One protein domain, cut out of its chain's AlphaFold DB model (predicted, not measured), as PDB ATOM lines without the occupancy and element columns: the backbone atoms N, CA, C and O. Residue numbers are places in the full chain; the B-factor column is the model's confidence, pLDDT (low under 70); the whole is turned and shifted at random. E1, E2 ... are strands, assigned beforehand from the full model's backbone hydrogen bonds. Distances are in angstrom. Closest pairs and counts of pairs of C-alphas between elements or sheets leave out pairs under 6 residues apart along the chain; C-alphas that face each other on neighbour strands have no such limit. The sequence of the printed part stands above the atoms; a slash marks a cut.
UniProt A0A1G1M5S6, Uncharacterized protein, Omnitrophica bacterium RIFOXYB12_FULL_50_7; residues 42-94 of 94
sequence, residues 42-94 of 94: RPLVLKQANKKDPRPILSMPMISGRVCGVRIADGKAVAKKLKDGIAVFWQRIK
ATOM      1  N   ARG A  42     163.684 121.491  88.106       63.50
ATOM      2  CA  ARG A  42     164.335 122.712  88.574       63.50
ATOM      3  C   ARG A  42     165.544 122.308  89.431       63.50
ATOM      4  O   ARG A  42     165.378 121.446  90.297       63.50
ATOM      5  N   PRO A  43     166.736 122.874  89.194       72.00
ATOM      6  CA  PRO A  43     167.919 122.510  89.955       72.00
ATOM      7  C   PRO A  43     167.693 122.798  91.430       72.00
ATOM      8  O   PRO A  43     167.056 123.784  91.799       72.00
ATOM      9  N   LEU A  44     168.206 121.908  92.269       74.94
ATOM     10  CA  LEU A  44     168.049 121.971  93.712       74.94
ATOM     11  C   LEU A  44     169.395 122.281  94.357       74.94
ATOM     12  O   LEU A  44     170.439 121.822  93.901       74.94
ATOM     13  N   VAL A  45     169.355 123.019  95.459       77.94
ATOM     14  CA  VAL A  45     170.483 123.118  96.380       77.94
ATOM     15  C   VAL A  45     170.438 121.898  97.288       77.94
ATOM     16  O   VAL A  45     169.453 121.681  97.999       77.94
ATOM     17  N   LEU A  46     171.497 121.096  97.238       81.00
ATOM     18  CA  LEU A  46     171.647 119.890  98.043       81.00
ATOM     19  C   LEU A  46     172.437 120.192  99.315       81.00
ATOM     20  O   LEU A  46     173.360 121.005  99.317       81.00
ATOM     21  N   LYS A  47     172.091 119.498 100.393       79.06
ATOM     22  CA  LYS A  47     172.826 119.504 101.657       79.06
ATOM     23  C   LYS A  47     172.976 118.072 102.152       79.06
ATOM     24  O   LYS A  47     172.105 117.247 101.887       79.06
ATOM     25  N   GLN A  48     174.044 117.769 102.889       82.06
ATOM     26  CA  GLN A  48     174.117 116.502 103.621       82.06
ATOM     27  C   GLN A  48     172.954 116.408 104.612       82.06
ATOM     28  O   GLN A  48     172.677 117.355 105.352       82.06
ATOM     29  N   ALA A  49     172.306 115.246 104.648       78.38
ATOM     30  CA  ALA A  49     171.256 114.945 105.611       78.38
ATOM     31  C   ALA A  49     171.809 114.921 107.047       78.38
ATOM     32  O   ALA A  49     171.140 115.361 107.976       78.38
ATOM     33  N   ASN A  50     173.056 114.467 107.220       82.75
ATOM     34  CA  ASN A  50     173.793 114.534 108.476       82.75
ATOM     35  C   ASN A  50     175.031 115.427 108.303       82.75
ATOM     36  O   ASN A  50     175.925 115.091 107.537       82.75
ATOM     37  N   LYS A  51     175.106 116.538 109.048       81.38
ATOM     38  CA  LYS A  51     176.238 117.486 108.993       81.38
ATOM     39  C   LYS A  51     177.576 116.890 109.447       81.38
ATOM     40  O   LYS A  51     178.613 117.471 109.162       81.38
ATOM     41  N   LYS A  52     177.547 115.795 110.212       88.94
ATOM     42  CA  LYS A  52     178.750 115.094 110.684       88.94
ATOM     43  C   LYS A  52     179.207 114.002 109.718       88.94
ATOM     44  O   LYS A  52     180.199 113.341 109.996       88.94
ATOM     45  N   ASP A  53     178.466 113.763 108.637       84.50
ATOM     46  CA  ASP A  53     178.849 112.779 107.634       84.50
ATOM     47  C   ASP A  53     180.046 113.318 106.834       84.50
ATOM     48  O   ASP A  53     179.907 114.342 106.162       84.50
ATOM     49  N   PRO A  54     181.226 112.676 106.887       86.38
ATOM     50  CA  PRO A  54     182.400 113.173 106.177       86.38
ATOM     51  C   PRO A  54     182.306 112.946 104.659       86.38
ATOM     52  O   PRO A  54     183.136 113.449 103.904       86.38
ATOM     53  N   ARG A  55     181.316 112.175 104.188       84.25
ATOM     54  CA  ARG A  55     181.202 111.769 102.786       84.25
ATOM     55  C   ARG A  55     180.682 112.897 101.878       84.25
ATOM     56  O   ARG A  55     179.729 113.589 102.242       84.25
ATOM     57  N   PRO A  56     181.215 113.048 100.654       79.69
ATOM     58  CA  PRO A  56     180.827 114.110  99.718       79.69
ATOM     59  C   PRO A  56     179.361 114.032  99.235       79.69
ATOM     60  O   PRO A  56     178.769 112.956  99.149       79.69
ATOM     61  N   ILE A  57     178.790 115.194  98.873       68.31
ATOM     62  CA  ILE A  57     177.367 115.395  98.495       68.31
ATOM     63  C   ILE A  57     177.036 114.876  97.080       68.31
ATOM     64  O   ILE A  57     175.874 114.622  96.780       68.31
ATOM     65  N   LEU A  58     178.032 114.680  96.212       72.81
ATOM     66  CA  LEU A  58     177.858 114.214  94.829       72.81
ATOM     67  C   LEU A  58     179.072 113.385  94.391       72.81
ATOM     68  O   LEU A  58     179.903 113.836  93.610       72.81
ATOM     69  N   SER A  59     179.198 112.182  94.942       71.88
ATOM     70  CA  SER A  59     180.230 111.218  94.546       71.88
ATOM     71  C   SER A  59     179.593 109.896  94.116       71.88
ATOM     72  O   SER A  59     178.367 109.807  94.033       71.88
ATOM     73  N   MET A  60     180.400 108.873  93.819       65.31
ATOM     74  CA  MET A  60     179.863 107.557  93.470       65.31
ATOM     75  C   MET A  60     178.948 107.045  94.599       65.31
ATOM     76  O   MET A  60     179.266 107.267  95.770       65.31
ATOM     77  N   PRO A  61     177.840 106.339  94.292       61.59
ATOM     78  CA  PRO A  61     176.819 105.974  95.283       61.59
ATOM     79  C   PRO A  61     177.350 105.279  96.546       61.59
ATOM     80  O   PRO A  61     176.819 105.479  97.634       61.59
ATOM     81  N   MET A  62     178.427 104.501  96.410       66.56
ATOM     82  CA  MET A  62     179.071 103.771  97.509       66.56
ATOM     83  C   MET A  62     179.837 104.675  98.488       66.56
ATOM     84  O   MET A  62     180.052 104.296  99.635       66.56
ATOM     85  N   ILE A  63     180.248 105.864  98.045       74.50
ATOM     86  CA  ILE A  63     181.077 106.812  98.805       74.50
ATOM     87  C   ILE A  63     180.376 108.152  99.049       74.50
ATOM     88  O   ILE A  63     180.892 108.979  99.793       74.50
ATOM     89  N   SER A  64     179.200 108.382  98.462       76.31
ATOM     90  CA  SER A  64     178.402 109.585  98.701       76.31
ATOM     91  C   SER A  64     177.668 109.539 100.043       76.31
ATOM     92  O   SER A  64     177.136 108.501 100.445       76.31
ATOM     93  N   GLY A  65     177.595 110.687 100.718       76.44
ATOM     94  CA  GLY A  65     176.760 110.859 101.905       76.44
ATOM     95  C   GLY A  65     175.275 110.914 101.543       76.44
ATOM     96  O   GLY A  65     174.905 111.193 100.402       76.44
ATOM     97  N   ARG A  66     174.389 110.685 102.522       74.00
ATOM     98  CA  ARG A  66     172.952 110.939 102.310       74.00
ATOM     99  C   ARG A  66     172.733 112.439 102.148       74.00
ATOM    100  O   ARG A  66     173.246 113.222 102.946       74.00
ATOM    101  N   VAL A  67     171.932 112.836 101.165       75.75
ATOM    102  CA  VAL A  67     171.665 114.244 100.848       75.75
ATOM    103  C   VAL A  67     170.174 114.537 100.781       75.75
ATOM    104  O   VAL A  67     169.367 113.665 100.464       75.75
ATOM    105  N   CYS A  68     169.810 115.782 101.067       71.81
ATOM    106  CA  CYS A  68     168.459 116.310 100.946       71.81
ATOM    107  C   CYS A  68     168.466 117.625 100.154       71.81
ATOM    108  O   CYS A  68     169.384 118.441 100.268       71.81
ATOM    109  N   GLY A  69     167.439 117.823  99.325       77.31
ATOM    110  CA  GLY A  69     167.203 119.095  98.646       77.31
ATOM    111  C   GLY A  69     166.594 120.092  99.624       77.31
ATOM    112  O   GLY A  69     165.534 119.824 100.180       77.31
ATOM    113  N   VAL A  70     167.263 121.223  99.847       80.88
ATOM    114  CA  VAL A  70     166.819 122.229 100.831       80.88
ATOM    115  C   VAL A  70     166.084 123.406 100.199       80.88
ATOM    116  O   VAL A  70     165.281 124.050 100.862       80.88
ATOM    117  N   ARG A  71     166.342 123.693  98.919       73.31
ATOM    118  CA  ARG A  71     165.612 124.698  98.136       73.31
ATOM    119  C   ARG A  71     165.823 124.494  96.643       73.31
ATOM    120  O   ARG A  71     166.754 123.804  96.233       73.31
ATOM    121  N   ILE A  72     164.990 125.148  95.839       79.00
ATOM    122  CA  ILE A  72     165.232 125.316  94.403       79.00
ATOM    123  C   ILE A  72     166.342 126.364  94.228       79.00
ATOM    124  O   ILE A  72     166.380 127.362  94.949       79.00
ATOM    125  N   ALA A  73     167.280 126.107  93.321       78.69
ATOM    126  CA  ALA A  73     168.332 127.052  92.984       78.69
ATOM    127  C   ALA A  73     167.740 128.240  92.216       78.69
ATOM    128  O   ALA A  73     166.952 128.056  91.287       78.69
ATOM    129  N   ASP A  74     168.141 129.453  92.590       80.44
ATOM    130  CA  ASP A  74     167.629 130.679  91.979       80.44
ATOM    131  C   ASP A  74     168.006 130.723  90.498       80.44
ATOM    132  O   ASP A  74     169.158 130.487  90.115       80.44
ATOM    133  N   GLY A  75     167.026 130.982  89.639       81.12
ATOM    134  CA  GLY A  75     167.247 131.007  88.202       81.12
ATOM    135  C   GLY A  75     165.991 130.820  87.369       81.12
ATOM    136  O   GLY A  75     164.881 130.684  87.884       81.12
ATOM    137  N   LYS A  76     166.192 130.810  86.055       79.56
ATOM    138  CA  LYS A  76     165.162 130.549  85.050       79.56
ATOM    139  C   LYS A  76     165.629 129.481  84.069       79.56
ATOM    140  O   LYS A  76     166.807 129.417  83.720       79.56
ATOM    141  N   ALA A  77     164.692 128.666  83.595       78.06
ATOM    142  CA  ALA A  77     164.945 127.770  82.476       78.06
ATOM    143  C   ALA A  77     164.971 128.583  81.171       78.06
ATOM    144  O   ALA A  77     164.053 129.356  80.903       78.06
ATOM    145  N   VAL A  78     166.020 128.413  80.370       77.69
ATOM    146  CA  VAL A  78     166.208 129.067  79.073       77.69
ATOM    147  C   VAL A  78     166.342 127.993  78.010       77.69
ATOM    148  O   VAL A  78     167.275 127.194  78.040       77.69
ATOM    149  N   ALA A  79     165.414 127.979  77.059       81.81
ATOM    150  CA  ALA A  79     165.509 127.127  75.887       81.81
ATOM    151  C   ALA A  79     166.350 127.819  74.804       81.81
ATOM    152  O   ALA A  79     166.143 128.998  74.516       81.81
ATOM    153  N   LYS A  80     167.281 127.089  74.187       79.88
ATOM    154  CA  LYS A  80     167.997 127.513  72.980       79.88
ATOM    155  C   LYS A  80     167.784 126.485  71.879       79.88
ATOM    156  O   LYS A  80     167.939 125.285  72.104       79.88
ATOM    157  N   LYS A  81     167.454 126.972  70.686       82.75
ATOM    158  CA  LYS A  81     167.415 126.152  69.478       82.75
ATOM    159  C   LYS A  81     168.851 125.832  69.057       82.75
ATOM    160  O   LYS A  81     169.684 126.730  68.973       82.75
ATOM    161  N   LEU A  82     169.126 124.556  68.839       85.62
ATOM    162  CA  LEU A  82     170.361 124.025  68.271       85.62
ATOM    163  C   LEU A  82     170.083 123.564  66.835       85.62
ATOM    164  O   LEU A  82     168.924 123.488  66.423       85.62
ATOM    165  N   LYS A  83     171.139 123.239  66.081       86.81
ATOM    166  CA  LYS A  83     171.019 122.740  64.701       86.81
ATOM    167  C   LYS A  83     170.099 121.513  64.609       86.81
ATOM    168  O   LYS A  83     169.265 121.455  63.714       86.81
ATOM    169  N   ASP A  84     170.184 120.627  65.603       83.19
ATOM    170  CA  ASP A  84     169.508 119.323  65.605       83.19
ATOM    171  C   ASP A  84     168.393 119.210  66.665       83.19
ATOM    172  O   ASP A  84     167.900 118.118  66.944       83.19
ATOM    173  N   GLY A  85     167.985 120.316  67.307       69.25
ATOM    174  CA  GLY A  85     166.942 120.255  68.337       69.25
ATOM    175  C   GLY A  85     166.830 121.479  69.241       69.25
ATOM    176  O   GLY A  85     167.157 122.601  68.860       69.25
ATOM    177  N   ILE A  86     166.333 121.272  70.460       68.31
ATOM    178  CA  ILE A  86     166.176 122.317  71.479       68.31
ATOM    179  C   ILE A  86     166.849 121.840  72.764       68.31
ATOM    180  O   ILE A  86     166.512 120.779  73.285       68.31
ATOM    181  N   ALA A  87     167.767 122.644  73.297       69.88
ATOM    182  CA  ALA A  87     168.376 122.417  74.603       69.88
ATOM    183  C   ALA A  87     167.784 123.375  75.641       69.88
ATOM    184  O   ALA A  87     167.621 124.567  75.376       69.88
ATOM    185  N   VAL A  88     167.474 122.863  76.832       70.38
ATOM    186  CA  VAL A  88     166.963 123.653  77.959       70.38
ATOM    187  C   VAL A  88     168.055 123.761  79.018       70.38
ATOM    188  O   VAL A  88     168.476 122.758  79.588       70.38
ATOM    189  N   PHE A  89     168.499 124.984  79.287       73.69
ATOM    190  CA  PHE A  89     169.527 125.311  80.273       73.69
ATOM    191  C   PHE A  89     168.905 125.974  81.497       73.69
ATOM    192  O   PHE A  89     167.885 126.648  81.385       73.69
ATOM    193  N   TRP A  90     169.541 125.854  82.660       74.69
ATOM    194  CA  TRP A  90     169.201 126.690  83.810       74.69
ATOM    195  C   TRP A  90     170.160 127.875  83.896       74.69
ATOM    196  O   TRP A  90     171.369 127.691  84.004       74.69
ATOM    197  N   GLN A  91     169.625 129.091  83.853       79.56
ATOM    198  CA  GLN A  91     170.390 130.323  84.002       79.56
ATOM    199  C   GLN A  91     170.135 130.910  85.389       79.56
ATOM    200  O   GLN A  91     168.995 131.227  85.728       79.56
ATOM    201  N   ARG A  92     171.196 131.076  86.183       76.88
ATOM    202  CA  ARG A  92     171.123 131.725  87.498       76.88
ATOM    203  C   ARG A  92     170.675 133.183  87.342       76.88
ATOM    204  O   ARG A  92     171.210 133.895  86.493       76.88
ATOM    205  N   ILE A  93     169.705 133.611  88.148       74.94
ATOM    206  CA  ILE A  93     169.338 135.029  88.283       74.94
ATOM    207  C   ILE A  93     170.351 135.635  89.263       74.94
ATOM    208  O   ILE A  93     170.588 135.047  90.321       74.94
ATOM    209  N   LYS A  94     171.036 136.705  88.840       64.12
ATOM    210  CA  LYS A  94     171.980 137.450  89.685       64.12
ATOM    211  C   LYS A  94     171.229 138.267  90.723       64.12
ATOM    212  O   LYS A  94     170.152 138.783  90.357       64.12
TER     213      LYS A  94
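AT A GLANCE: This is residues 42 to 94 of the 94 residues of an uncharacterized protein of Omnitrophica bacterium RIFOXYB12_FULL_50_7 (UniProt A0A1G1M5S6). Two separate two-stranded hairpins, E3-E4 and E1-E2, follow one another along a flat outline; the tip of E3-E4, residues 81 to 86, sticks out, and a long loop, residues 49 to 66, joins E1 to E2. The 53 printed residues hold four named strands, E1 to E4 in chain order, in two antiparallel sheets, all strand, with under half of the residues in named elements. The whole is only just extended, close to loose: radius of gyration of the C-alphas 15.4 A, spans 45 by 25 by 14 A.

IN THESE COORDINATES: E3, residues 76 to 82, measures 18.7 A from C-alpha 76 at (165.162, 130.549, 85.050). E4, residues 85 to 91, measures 18.9 A and ends at (170.390, 130.323, 84.002). E1 is residues 44 to 48, 12.8 A; E2 is residues 67 to 72, 14.3 A.

HOW THE PARTS SIT: Hairpin E3 and E4 is antiparallel at 152 degrees, with N 78 and O 89 2.8 A apart, within hydrogen-bond range. Hairpin E1 and E2 is antiparallel at 149 degrees, with N 45 and O 71 2.8 A apart, within hydrogen-bond range. E2 and E3 are apart.

THE WHOLE: The farthest C-alphas, of Lys 52 and Lys 83, are 47.3 A apart. The printed part has no cut. The link E1 to E2 is long, 18 residues. Nine residues have pLDDT under 70, among them 60 to 62 and 85 to 87.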